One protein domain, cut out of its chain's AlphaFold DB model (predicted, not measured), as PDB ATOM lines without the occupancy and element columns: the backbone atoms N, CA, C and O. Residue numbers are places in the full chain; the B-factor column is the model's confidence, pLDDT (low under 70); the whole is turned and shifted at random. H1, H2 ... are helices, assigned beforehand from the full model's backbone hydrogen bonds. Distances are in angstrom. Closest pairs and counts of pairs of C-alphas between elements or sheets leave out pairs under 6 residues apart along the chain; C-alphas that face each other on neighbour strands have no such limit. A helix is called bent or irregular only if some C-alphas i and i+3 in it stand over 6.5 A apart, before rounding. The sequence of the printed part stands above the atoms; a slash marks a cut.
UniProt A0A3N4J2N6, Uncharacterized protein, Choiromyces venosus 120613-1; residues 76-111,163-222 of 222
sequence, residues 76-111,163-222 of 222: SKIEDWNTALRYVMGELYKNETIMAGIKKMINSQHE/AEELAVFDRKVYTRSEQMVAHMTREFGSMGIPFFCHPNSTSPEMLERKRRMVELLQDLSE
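Overview. This is residues 76 to 111 and 163 to 222 of the 222 residues of an uncharacterized protein of Choiromyces venosus 120613-1 (UniProt A0A3N4J2N6). Two helices, H2 and the last part of the long H3, run side by side in opposite ways, while H4 stands crosswise with its last turns packed on H2 and H1 is roughly beside H4, making a corner with H2. The first half of H3, residues 163 to 176, sticks out from this body as a long bare arm and makes the length of the whole. The printed part has 96 residues with four named helices, H1, H2, H3 and H4 in chain order, and no named strand; the class is all helix. It is only just loose, close to compact, with a radius of gyration of the C-alphas of 15.1 A, and spans 50 by 29 by 19 A.

Along the chain. H1 is residues 81 to 92, beginning at C-alpha 81 at (34.138, 24.047, 101.363) and measuring 14.7 A from first to last C-alpha. It is neither bent nor irregular, but only just: C-alphas 89 and 92 are 6.3 A apart. H2 is residues 96 to 111, 22.0 A long. H3 is residues 163 to 190, 40.6 A long, beginning at C-alpha 163 at (60.025, 12.778, 135.711). H4 is residues 204 to 221, 25.7 A long, ending at C-alpha 221 at (46.755, 9.568, 100.168).

Arrangement. H1 and H2 are close but not clearly touching, and their closest C-alphas, those of Leu 92 and Ile 98, are 7.1 A apart. Their lines are only just about perpendicular, at 71 degrees. H2 and H3 only just touch, with 3 pairs of C-alphas within 8 A, through residues 102 to 109 and 180 to 188 alone. The closest C-alphas there are those of Met 105 and Met 184, 7.2 A apart. H2 and H3 run opposite ways at a shallow tilt of 5 degrees. H4 touches H2 with residues 217 to 221 alone, and H2 touches H4 with residues 99 to 106 alone; the closest C-alphas of the two, those of Lys 103 and Ser 221, are 5.2 A apart. H2 and H4 are about perpendicular, at 80 degrees. H1 and H4 are close but not clearly touching, with the C-alphas of Trp 81 and Arg 209 closest at 7.1 A; they run the same way at a shallow tilt of 34 degrees, only just short of steep. H3 is apart from both H1 and H4. In H1, H2, H3 and H4 every O i to N i+4 pair is within hydrogen-bond range.

Size, cuts and confidence. The two C-alphas farthest apart, those of Gly 90 and Ala 163, are 50.7 A apart. Without residues 163 to 176, the body spans 31 by 30 by 19 A. Residues 112 to 162 are not printed, and C-alphas 111 and 163 are 25.2 A apart across this cut. The link from H1 to H2 is tight, and that from H3 to H4, residues 191 to 203, is long. The mean pLDDT of the printed part is 92.9, and no printed residue is under 70.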
ATOM      1  N   SER A  76      43.789  30.266  96.137       88.25
ATOM      2  CA  SER A  76      43.939  31.323  97.142       88.25
ATOM      3  C   SER A  76      42.643  32.095  97.391       88.25
ATOM      4  O   SER A  76      42.489  32.713  98.443       88.25
ATOM      5  N   LYS A  77      41.697  32.066  96.444       89.69
ATOM      6  CA  LYS A  77      40.410  32.781  96.518       89.69
ATOM      7  C   LYS A  77      39.258  31.894  96.985       89.69
ATOM      8  O   LYS A  77      38.149  32.383  97.172       89.69
ATOM      9  N   ILE A  78      39.503  30.597  97.160       89.88
ATOM     10  CA  ILE A  78      38.471  29.649  97.566       89.88
ATOM     11  C   ILE A  78      38.216  29.787  99.070       89.88
ATOM     12  O   ILE A  78      39.061  29.437  99.893       89.88
ATOM     13  N   GLU A  79      37.025  30.269  99.421       89.31
ATOM     14  CA  GLU A  79      36.565  30.389 100.811       89.31
ATOM     15  C   GLU A  79      35.584  29.272 101.201       89.31
ATOM     16  O   GLU A  79      35.556  28.843 102.359       89.31
ATOM     17  N   ASP A  80      34.825  28.754 100.230       92.19
ATOM     18  CA  ASP A  80      33.777  27.754 100.434       92.19
ATOM     19  C   ASP A  80      34.286  26.309 100.375       92.19
ATOM     20  O   ASP A  80      35.018  25.908  99.467       92.19
ATOM     21  N   TRP A  81      33.788  25.473 101.292       93.81
ATOM     22  CA  TRP A  81      34.138  24.047 101.363       93.81
ATOM     23  C   TRP A  81      33.776  23.262 100.096       93.81
ATOM     24  O   TRP A  81      34.597  22.507  99.583       93.81
ATOM     25  N   ASN A  82      32.566  23.445  99.559       93.75
ATOM     26  CA  ASN A  82      32.118  22.700  98.376       93.75
ATOM     27  C   ASN A  82      32.967  23.017  97.138       93.75
ATOM     28  O   ASN A  82      33.255  22.127  96.338       93.75
ATOM     29  N   THR A  83      33.385  24.273  96.993       92.75
ATOM     30  CA  THR A  83      34.263  24.716  95.905       92.75
ATOM     31  C   THR A  83      35.661  24.123  96.068       92.75
ATOM     32  O   THR A  83      36.202  23.576  95.110       92.75
ATOM     33  N   ALA A  84      36.205  24.131  97.289       93.25
ATOM     34  CA  ALA A  84      37.487  23.498  97.591       93.25
ATOM     35  C   ALA A  84      37.470  21.989  97.315       93.25
ATOM     36  O   ALA A  84      38.397  21.472  96.702       93.25
ATOM     37  N   LEU A  85      36.402  21.287  97.699       94.00
ATOM     38  CA  LEU A  85      36.263  19.853  97.449       94.00
ATOM     39  C   LEU A  85      36.257  19.536  95.947       94.00
ATOM     40  O   LEU A  85      36.945  18.617  95.507       94.00
ATOM     41  N   ARG A  86      35.516  20.313  95.148       93.25
ATOM     42  CA  ARG A  86      35.510  20.159  93.683       93.25
ATOM     43  C   ARG A  86      36.887  20.415  93.083       93.25
ATOM     44  O   ARG A  86      37.289  19.667  92.201       93.25
ATOM     45  N   TYR A  87      37.603  21.425  93.572       93.44
ATOM     46  CA  TYR A  87      38.969  21.716  93.139       93.44
ATOM     47  C   TYR A  87      39.921  20.558  93.463       93.44
ATOM     48  O   TYR A  87      40.667  20.103  92.600       93.44
ATOM     49  N   VAL A  88      39.850  20.023  94.685       93.06
ATOM     50  CA  VAL A  88      40.710  18.913  95.107       93.06
ATOM     51  C   VAL A  88      40.447  17.659  94.275       93.06
ATOM     52  O   VAL A  88      41.377  17.096  93.709       93.06
ATOM     53  N   MET A  89      39.184  17.254  94.129       92.81
ATOM     54  CA  MET A  89      38.823  16.054  93.362       92.81
ATOM     55  C   MET A  89      39.013  16.235  91.848       92.81
ATOM     56  O   MET A  89      39.300  15.279  91.130       92.81
ATOM     57  N   GLY A  90      38.803  17.453  91.348       89.69
ATOM     58  CA  GLY A  90      38.811  17.767  89.925       89.69
ATOM     59  C   GLY A  90      40.195  18.056  89.358       89.69
ATOM     60  O   GLY A  90      40.442  17.683  88.214       89.69
ATOM     61  N   GLU A  91      41.076  18.681  90.135       89.25
ATOM     62  CA  GLU A  91      42.369  19.190  89.663       89.25
ATOM     63  C   GLU A  91      43.531  18.612  90.477       89.25
ATOM     64  O   GLU A  91      44.443  18.001  89.922       89.25
ATOM     65  N   LEU A  92      43.474  18.735  91.807       89.94
ATOM     66  CA  LEU A  92      44.595  18.377  92.678       89.94
ATOM     67  C   LEU A  92      44.886  16.874  92.673       89.94
ATOM     68  O   LEU A  92      46.039  16.475  92.546       89.94
ATOM     69  N   TYR A  93      43.844  16.044  92.749       90.44
ATOM     70  CA  TYR A  93      43.969  14.586  92.735       90.44
ATOM     71  C   TYR A  93      44.570  14.058  91.426       90.44
ATOM     72  O   TYR A  93      45.278  13.059  91.426       90.44
ATOM     73  N   LYS A  94      44.331  14.745  90.301       90.31
ATOM     74  CA  LYS A  94      44.919  14.382  89.002       90.31
ATOM     75  C   LYS A  94      46.400  14.751  88.911       90.31
ATOM     76  O   LYS A  94      47.111  14.244  88.043       90.31
ATOM     77  N   ASN A  95      46.871  15.654  89.770       93.44
ATOM     78  CA  ASN A  95      48.266  16.051  89.818       93.44
ATOM     79  C   ASN A  95      49.070  15.079  90.692       93.44
ATOM     80  O   ASN A  95      49.281  15.296  91.888       93.44
ATOM     81  N   GLU A  96      49.586  14.033  90.050       93.38
ATOM     82  CA  GLU A  96      50.411  12.990  90.676       93.38
ATOM     83  C   GLU A  96      51.618  13.543  91.445       93.38
ATOM     84  O   GLU A  96      52.010  12.999  92.475       93.38
ATOM     85  N   THR A  97      52.214  14.649  90.984       94.06
ATOM     86  CA  THR A  97      53.391  15.230  91.652       94.06
ATOM     87  C   THR A  97      53.010  15.834  93.001       94.06
ATOM     88  O   THR A  97      53.707  15.617  93.995       94.06
ATOM     89  N   ILE A  98      51.888  16.558  93.048       93.12
ATOM     90  CA  ILE A  98      51.361  17.134  94.289       93.12
ATOM     91  C   ILE A  98      50.908  16.013  95.227       93.12
ATOM     92  O   ILE A  98      51.323  15.995  96.384       93.12
ATOM     93  N   MET A  99      50.143  15.037  94.731       94.69
ATOM     94  CA  MET A  99      49.664  13.914  95.546       94.69
ATOM     95  C   MET A  99      50.809  13.072  96.123       94.69
ATOM     96  O   MET A  99      50.795  12.745  97.312       94.69
ATOM     97  N   ALA A 100      51.855  12.792  95.339       95.00
ATOM     98  CA  ALA A 100      53.055  12.121  95.835       95.00
ATOM     99  C   ALA A 100      53.774  12.950  96.917       95.00
ATOM    100  O   ALA A 100      54.252  12.394  97.911       95.00
ATOM    101  N   GLY A 101      53.828  14.277  96.753       94.94
ATOM    102  CA  GLY A 101      54.354  15.203  97.756       94.94
ATOM    103  C   GLY A 101      53.567  15.162  99.069       94.94
ATOM    104  O   GLY A 101      54.169  15.038 100.137       94.94
ATOM    105  N   ILE A 102      52.236  15.190  98.989       95.00
ATOM    106  CA  ILE A 102      51.326  15.105 100.141       95.00
ATOM    107  C   ILE A 102      51.499  13.764 100.861       95.00
ATOM    108  O   ILE A 102      51.755  13.749 102.066       95.00
ATOM    109  N   LYS A 103      51.472  12.646 100.125       95.56
ATOM    110  CA  LYS A 103      51.684  11.300 100.682       95.56
ATOM    111  C   LYS A 103      53.029  11.189 101.395       95.56
ATOM    112  O   LYS A 103      53.113  10.673 102.507       95.56
ATOM    113  N   LYS A 104      54.097  11.714 100.785       95.31
ATOM    114  CA  LYS A 104      55.426  11.755 101.410       95.31
ATOM    115  C   LYS A 104      55.412  12.555 102.714       95.31
ATOM    116  O   LYS A 104      56.039  12.133 103.682       95.31
ATOM    117  N   MET A 105      54.718  13.690 102.742       94.81
ATOM    118  CA  MET A 105      54.632  14.545 103.925       94.81
ATOM    119  C   MET A 105      53.909  13.846 105.081       94.81
ATOM    120  O   MET A 105      54.415  13.839 106.202       94.81
ATOM    121  N   ILE A 106      52.773  13.210 104.795       93.69
ATOM    122  CA  ILE A 106      51.981  12.452 105.774       93.69
ATOM    123  C   ILE A 106      52.789  11.264 106.312       93.69
ATOM    124  O   ILE A 106      52.893  11.068 107.520       93.69
ATOM    125  N   ASN A 107      53.471  10.522 105.437       94.69
ATOM    126  CA  ASN A 107      54.353   9.438 105.869       94.69
ATOM    127  C   ASN A 107      55.500   9.941 106.754       94.69
ATOM    128  O   ASN A 107      55.784   9.340 107.786       94.69
ATOM    129  N   SER A 108      56.125  11.067 106.399       94.88
ATOM    130  CA  SER A 108      57.183  11.672 107.216       94.88
ATOM    131  C   SER A 108      56.674  12.105 108.594       94.88
ATOM    132  O   SER A 108      57.392  11.943 109.581       94.88
ATOM    133  N   GLN A 109      55.442  12.614 108.690       95.12
ATOM    134  CA  GLN A 109      54.798  12.916 109.970       95.12
ATOM    135  C   GLN A 109      54.615  11.643 110.807       95.12
ATOM    136  O   GLN A 109      55.069  11.606 111.952       95.12
ATOM    137  N   HIS A 110      54.039  10.580 110.240       95.19
ATOM    138  CA  HIS A 110      53.886   9.299 110.937       95.19
ATOM    139  C   HIS A 110      55.232   8.722 111.407       95.19
ATOM    140  O   HIS A 110      55.343   8.193 112.515       95.19
ATOM    141  N   GLU A 111      56.281   8.842 110.592       97.00
ATOM    142  CA  GLU A 111      57.636   8.427 110.957       97.00
ATOM    143  C   GLU A 111      58.186   9.230 112.139       97.00
ATOM    144  O   GLU A 111      58.751   8.636 113.063       97.00
ATOM    145  N   ALA A 163      61.165  12.007 136.202       92.00
ATOM    146  CA  ALA A 163      60.025  12.778 135.711       92.00
ATOM    147  C   ALA A 163      60.466  14.052 134.971       92.00
ATOM    148  O   ALA A 163      59.899  14.386 133.929       92.00
ATOM    149  N   GLU A 164      61.496  14.740 135.469       94.19
ATOM    150  CA  GLU A 164      62.074  15.905 134.800       94.19
ATOM    151  C   GLU A 164      62.711  15.535 133.451       94.19
ATOM    152  O   GLU A 164      62.486  16.231 132.460       94.19
ATOM    153  N   GLU A 165      63.438  14.415 133.370       94.19
ATOM    154  CA  GLU A 165      64.023  13.917 132.116       94.19
ATOM    155  C   GLU A 165      62.943  13.699 131.040       94.19
ATOM    156  O   GLU A 165      63.098  14.161 129.902       94.19
ATOM    157  N   LEU A 166      61.820  13.069 131.410       95.81
ATOM    158  CA  LEU A 166      60.669  12.910 130.518       95.81
ATOM    159  C   LEU A 166      60.049  14.259 130.144       95.81
ATOM    160  O   LEU A 166      59.801  14.501 128.968       95.81
ATOM    161  N   ALA A 167      59.841  15.162 131.104       96.88
ATOM    162  CA  ALA A 167      59.236  16.467 130.838       96.88
ATOM    163  C   ALA A 167      60.089  17.327 129.887       96.88
ATOM    164  O   ALA A 167      59.564  18.040 129.027       96.88
ATOM    165  N   VAL A 168      61.417  17.261 130.013       97.50
ATOM    166  CA  VAL A 168      62.352  17.919 129.092       97.50
ATOM    167  C   VAL A 168      62.260  17.302 127.698       97.50
ATOM    168  O   VAL A 168      62.293  18.033 126.704       97.50
ATOM    169  N   PHE A 169      62.147  15.977 127.604       97.81
ATOM    170  CA  PHE A 169      61.955  15.293 126.330       97.81
ATOM    171  C   PHE A 169      60.619  15.671 125.675       97.81
ATOM    172  O   PHE A 169      60.618  16.120 124.528       97.81
ATOM    173  N   ASP A 170      59.511  15.589 126.411       97.88
ATOM    174  CA  ASP A 170      58.164  15.895 125.920       97.88
ATOM    175  C   ASP A 170      58.073  17.356 125.439       97.88
ATOM    176  O   ASP A 170      57.505  17.637 124.384       97.88
ATOM    177  N   ARG A 171      58.744  18.295 126.125       98.19
ATOM    178  CA  ARG A 171      58.854  19.692 125.670       98.19
ATOM    179  C   ARG A 171      59.578  19.820 124.327       98.19
ATOM    180  O   ARG A 171      59.159  20.603 123.479       98.19
ATOM    181  N   LYS A 172      60.653  19.053 124.107       98.12
ATOM    182  CA  LYS A 172      61.375  19.036 122.819       98.12
ATOM    183  C   LYS A 172      60.518  18.447 121.704       98.12
ATOM    184  O   LYS A 172      60.550  18.969 120.592       98.12
ATOM    185  N   VAL A 173      59.781  17.373 121.991       98.12
ATOM    186  CA  VAL A 173      58.834  16.769 121.044       98.12
ATOM    187  C   VAL A 173      57.765  17.782 120.663       98.12
ATOM    188  O   VAL A 173      57.559  18.000 119.475       98.12
ATOM    189  N   TYR A 174      57.179  18.477 121.640       98.00
ATOM    190  CA  TYR A 174      56.190  19.521 121.386       98.00
ATOM    191  C   TYR A 174      56.732  20.601 120.440       98.00
ATOM    192  O   TYR A 174      56.171  20.812 119.368       98.00
ATOM    193  N   THR A 175      57.891  21.193 120.747       97.94
ATOM    194  CA  THR A 175      58.512  22.209 119.879       97.94
ATOM    195  C   THR A 175      58.802  21.687 118.468       97.94
ATOM    196  O   THR A 175      58.581  22.396 117.487       97.94
ATOM    197  N   ARG A 176      59.285  20.446 118.328       97.19
ATOM    198  CA  ARG A 176      59.516  19.836 117.008       97.19
ATOM    199  C   ARG A 176      58.208  19.570 116.263       97.19
ATOM    200  O   ARG A 176      58.169  19.750 115.050       97.19
ATOM    201  N   SER A 177      57.149  19.188 116.970       95.69
ATOM    202  CA  SER A 177      55.825  18.976 116.383       95.69
ATOM    203  C   SER A 177      55.231  20.279 115.845       95.69
ATOM    204  O   SER A 177      54.738  20.299 114.721       95.69
ATOM    205  N   GLU A 178      55.397  21.399 116.555       96.44
ATOM    206  CA  GLU A 178      54.994  22.718 116.055       96.44
ATOM    207  C   GLU A 178      55.776  23.120 114.800       96.44
ATOM    208  O   GLU A 178      55.191  23.604 113.830       96.44
ATOM    209  N   GLN A 179      57.092  22.878 114.775       96.00
ATOM    210  CA  GLN A 179      57.923  23.134 113.593       96.00
ATOM    211  C   GLN A 179      57.487  22.287 112.391       96.00
ATOM    212  O   GLN A 179      57.429  22.795 111.271       96.00
ATOM    213  N   MET A 180      57.150  21.016 112.624       95.69
ATOM    214  CA  MET A 180      56.633  20.109 111.602       95.69
ATOM    215  C   MET A 180      55.299  20.612 111.040       95.69
ATOM    216  O   MET A 180      55.167  20.752 109.828       95.69
ATOM    217  N   VAL A 181      54.344  20.972 111.901       94.06
ATOM    218  CA  VAL A 181      53.042  21.517 111.481       94.06
ATOM    219  C   VAL A 181      53.210  22.825 110.707       94.06
ATOM    220  O   VAL A 181      52.569  23.015 109.672       94.06
ATOM    221  N   ALA A 182      54.095  23.718 111.155       93.50
ATOM    222  CA  ALA A 182      54.382  24.968 110.455       93.50
ATOM    223  C   ALA A 182      54.988  24.725 109.062       93.50
ATOM    224  O   ALA A 182      54.607  25.394 108.098       93.50
ATOM    225  N   HIS A 183      55.897  23.752 108.943       95.06
ATOM    226  CA  HIS A 183      56.463  23.336 107.662       95.06
ATOM    227  C   HIS A 183      55.386  22.764 106.732       95.06
ATOM    228  O   HIS A 183      55.235  23.252 105.617       95.06
ATOM    229  N   MET A 184      54.582  21.805 107.204       94.19
ATOM    230  CA  MET A 184      53.489  21.211 106.420       94.19
ATOM    231  C   MET A 184      52.481  22.262 105.955       94.19
ATOM    232  O   MET A 184      52.097  22.281 104.793       94.19
ATOM    233  N   THR A 185      52.106  23.190 106.838       93.62
ATOM    234  CA  THR A 185      51.182  24.286 106.511       93.62
ATOM    235  C   THR A 185      51.722  25.154 105.372       93.62
ATOM    236  O   THR A 185      50.964  25.536 104.482       93.62
ATOM    237  N   ARG A 186      53.028  25.461 105.380       93.94
ATOM    238  CA  ARG A 186      53.676  26.233 104.310       93.94
ATOM    239  C   ARG A 186      53.699  25.461 102.994       93.94
ATOM    240  O   ARG A 186      53.389  26.046 101.962       93.94
ATOM    241  N   GLU A 187      54.043  24.179 103.040       95.06
ATOM    242  CA  GLU A 187      54.113  23.325 101.852       95.06
ATOM    243  C   GLU A 187      52.733  23.104 101.224       95.06
ATOM    244  O   GLU A 187      52.571  23.207 100.015       95.06
ATOM    245  N   PHE A 188      51.689  22.911 102.030       94.44
ATOM    246  CA  PHE A 188      50.318  22.880 101.520       94.44
ATOM    247  C   PHE A 188      49.921  24.211 100.867       94.44
ATOM    248  O   PHE A 188      49.257  24.223  99.832       94.44
ATOM    249  N   GLY A 189      50.378  25.341 101.409       93.69
ATOM    250  CA  GLY A 189      50.212  26.640 100.759       93.69
ATOM    251  C   GLY A 189      50.939  26.732  99.412       93.69
ATOM    252  O   GLY A 189      50.351  27.210  98.444       93.69
ATOM    253  N   SER A 190      52.184  26.248  99.322       93.38
ATOM    254  CA  SER A 190      52.989  26.295  98.089       93.38
ATOM    255  C   SER A 190      52.481  25.344  96.999       93.38
ATOM    256  O   SER A 190      52.598  25.661  95.818       93.38
ATOM    257  N   MET A 191      51.856  24.229  97.384       93.00
ATOM    258  CA  MET A 191      51.180  23.293  96.477       93.00
ATOM    259  C   MET A 191      49.806  23.792  95.999       93.00
ATOM    260  O   MET A 191      49.146  23.106  95.224       93.00
ATOM    261  N   GLY A 192      49.350  24.966  96.451       92.62
ATOM    262  CA  GLY A 192      48.049  25.508  96.056       92.62
ATOM    263  C   GLY A 192      46.875  24.732  96.654       92.62
ATOM    264  O   GLY A 192      45.825  24.616  96.025       92.62
ATOM    265  N   ILE A 193      47.040  24.181  97.859       93.88
ATOM    266  CA  ILE A 193      45.935  23.546  98.576       93.88
ATOM    267  C   ILE A 193      45.003  24.647  99.105       93.88
ATOM    268  O   ILE A 193      45.480  25.577  99.776       93.88
ATOM    269  N   PRO A 194      43.683  24.567  98.843       93.44
ATOM    270  CA  PRO A 194      42.720  25.545  99.342       93.44
ATOM    271  C   PRO A 194      42.823  25.741 100.859       93.44
ATOM    272  O   PRO A 194      43.184  24.823 101.594       93.44
ATOM    273  N   PHE A 195      42.503  26.944 101.343       93.81
ATOM    274  CA  PHE A 195      42.607  27.376 102.752       93.81
ATOM    275  C   PHE A 195      44.033  27.545 103.304       93.81
ATOM    276  O   PHE A 195      44.239  28.364 104.204       93.81
ATOM    277  N   PHE A 196      45.031  26.830 102.777       93.44
ATOM    278  CA  PHE A 196      46.436  26.965 103.188       93.44
ATOM    279  C   PHE A 196      47.152  28.134 102.510       93.44
ATOM    280  O   PHE A 196      48.032  28.743 103.111       93.44
ATOM    281  N   CYS A 197      46.731  28.488 101.298       90.12
ATOM    282  CA  CYS A 197      47.217  29.644 100.539       90.12
ATOM    283  C   CYS A 197      46.398  30.933 100.772       90.12
ATOM    284  O   CYS A 197      46.742  31.991 100.250       90.12
ATOM    285  N   HIS A 198      45.324  30.874 101.565       87.62
ATOM    286  CA  HIS A 198      44.394  31.990 101.745       87.62
ATOM    287  C   HIS A 198      44.924  33.041 102.752       87.62
ATOM    288  O   HIS A 198      45.438  32.657 103.803       87.62
ATOM    289  N   PRO A 199      44.766  34.362 102.526       77.38
ATOM    290  CA  PRO A 199      45.299  35.405 103.419       77.38
ATOM    291  C   PRO A 199      44.708  35.371 104.838       77.38
ATOM    292  O   PRO A 199      45.416  35.628 105.810       77.38
ATOM    293  N   ASN A 200      43.441  34.970 104.986       80.25
ATOM    294  CA  ASN A 200      42.755  34.830 106.280       80.25
ATOM    295  C   ASN A 200      42.912  33.429 106.901       80.25
ATOM    296  O   ASN A 200      42.018  32.933 107.587       80.25
ATOM    297  N   SER A 201      44.053  32.773 106.669       76.00
ATOM    298  CA  SER A 201      44.306  31.369 107.037       76.00
ATOM    299  C   SER A 201      44.185  31.053 108.544       76.00
ATOM    300  O   SER A 201      44.133  29.883 108.929       76.00
ATOM    301  N   THR A 202      44.179  32.076 109.402       83.69
ATOM    302  CA  THR A 202      44.239  31.959 110.871       83.69
ATOM    303  C   THR A 202      42.882  32.164 111.553       83.69
ATOM    304  O   THR A 202      42.793  32.039 112.773       83.69
ATOM    305  N   SER A 203      41.810  32.475 110.814       90.25
ATOM    306  CA  SER A 203      40.481  32.603 111.427       90.25
ATOM    307  C   SER A 203      40.006  31.245 111.986       90.25
ATOM    308  O   SER A 203      40.350  30.202 111.424       90.25
ATOM    309  N   PRO A 204      39.222  31.213 113.081       90.06
ATOM    310  CA  PRO A 204      38.804  29.955 113.710       90.06
ATOM    311  C   PRO A 204      37.998  29.059 112.759       90.06
ATOM    312  O   PRO A 204      38.185  27.846 112.740       90.06
ATOM    313  N   GLU A 205      37.157  29.659 111.920       90.19
ATOM    314  CA  GLU A 205      36.406  28.956 110.879       90.19
ATOM    315  C   GLU A 205      37.333  28.365 109.803       90.19
ATOM    316  O   GLU A 205      37.152  27.225 109.373       90.19
ATOM    317  N   MET A 206      38.374  29.105 109.410       90.00
ATOM    318  CA  MET A 206      39.355  28.642 108.428       90.00
ATOM    319  C   MET A 206      40.241  27.523 108.984       90.00
ATOM    320  O   MET A 206      40.601  26.609 108.248       90.00
ATOM    321  N   LEU A 207      40.568  27.550 110.280       91.56
ATOM    322  CA  LEU A 207      41.309  26.473 110.946       91.56
ATOM    323  C   LEU A 207      40.519  25.161 110.949       91.56
ATOM    324  O   LEU A 207      41.094  24.101 110.704       91.56
ATOM    325  N   GLU A 208      39.207  25.229 111.165       92.94
ATOM    326  CA  GLU A 208      38.340  24.053 111.070       92.94
ATOM    327  C   GLU A 208      38.262  23.524 109.630       92.94
ATOM    328  O   GLU A 208      38.370  22.320 109.400       92.94
ATOM    329  N   ARG A 209      38.174  24.412 108.629       93.56
ATOM    330  CA  ARG A 209      38.246  24.012 107.210       93.56
ATOM    331  C   ARG A 209      39.586  23.375 106.851       93.56
ATOM    332  O   ARG A 209      39.606  22.367 106.152       93.56
ATOM    333  N   LYS A 210      40.698  23.918 107.353       93.38
ATOM    334  CA  LYS A 210      42.033  23.329 107.190       93.38
ATOM    335  C   LYS A 210      42.108  21.935 107.794       93.38
ATOM    336  O   LYS A 210      42.615  21.046 107.127       93.38
ATOM    337  N   ARG A 211      41.584  21.730 109.008       94.44
ATOM    338  CA  ARG A 211      41.527  20.402 109.642       94.44
ATOM    339  C   ARG A 211      40.829  19.395 108.732       94.44
ATOM    340  O   ARG A 211      41.431  18.391 108.376       94.44
ATOM    341  N   ARG A 212      39.611  19.715 108.289       95.56
ATOM    342  CA  ARG A 212      38.840  18.853 107.378       95.56
ATOM    343  C   ARG A 212      39.552  18.616 106.050       95.56
ATOM    344  O   ARG A 212      39.450  17.540 105.478       95.56
ATOM    345  N   MET A 213      40.269  19.619 105.543       95.25
ATOM    346  CA  MET A 213      41.076  19.475 104.332       95.25
ATOM    347  C   MET A 213      42.238  18.501 104.547       95.25
ATOM    348  O   MET A 213      42.479  17.672 103.683       95.25
ATOM    349  N   VAL A 214      42.934  18.552 105.690       94.50
ATOM    350  CA  VAL A 214      43.989  17.573 106.010       94.50
ATOM    351  C   VAL A 214      43.419  16.162 106.095       94.50
ATOM    352  O   VAL A 214      44.015  15.261 105.523       94.50
ATOM    353  N   GLU A 215      42.266  15.981 106.742       95.00
ATOM    354  CA  GLU A 215      41.580  14.680 106.819       95.00
ATOM    355  C   GLU A 215      41.260  14.136 105.419       95.00
ATOM    356  O   GLU A 215      41.640  13.019 105.088       95.00
ATOM    357  N   LEU A 216      40.672  14.963 104.546       95.19
ATOM    358  CA  LEU A 216      40.404  14.586 103.156       95.19
ATOM    359  C   LEU A 216      41.685  14.195 102.405       95.19
ATOM    360  O   LEU A 216      41.707  13.210 101.673       95.19
ATOM    361  N   LEU A 217      42.749  14.985 102.542       94.06
ATOM    362  CA  LEU A 217      44.021  14.706 101.877       94.06
ATOM    363  C   LEU A 217      44.674  13.430 102.403       94.06
ATOM    364  O   LEU A 217      45.337  12.741 101.632       94.06
ATOM    365  N   GLN A 218      44.479  13.118 103.683       93.06
ATOM    366  CA  GLN A 218      44.910  11.863 104.270       93.06
ATOM    367  C   GLN A 218      44.163  10.693 103.635       93.06
ATOM    368  O   GLN A 218      44.832   9.833 103.066       93.06
ATOM    369  N   ASP A 219      42.830  10.730 103.605       93.75
ATOM    370  CA  ASP A 219      41.991   9.693 102.984       93.75
ATOM    371  C   ASP A 219      42.342   9.461 101.504       93.75
ATOM    372  O   ASP A 219      42.331   8.334 101.017       93.75
ATOM    373  N   LEU A 220      42.677  10.528 100.770       91.31
ATOM    374  CA  LEU A 220      43.087  10.443  99.363       91.31
ATOM    375  C   LEU A 220      44.522   9.933  99.169       91.31
ATOM    376  O   LEU A 220      44.904   9.600  98.046       91.31
ATOM    377  N   SER A 221      45.340   9.946 100.222       86.50
ATOM    378  CA  SER A 221      46.755   9.568 100.168       86.50
ATOM    379  C   SER A 221      47.036   8.135 100.618       86.50
ATOM    380  O   SER A 221      48.147   7.648 100.369       86.50
ATOM    381  N   GLU A 222      46.072   7.479 101.268       79.06
ATOM    382  CA  GLU A 222      46.143   6.064 101.660       79.06
ATOM    383  C   GLU A 222      46.238   5.158 100.422       79.06
ATOM    384  O   GLU A 222      47.317   4.522 100.263       79.06
TER     385      GLU A 222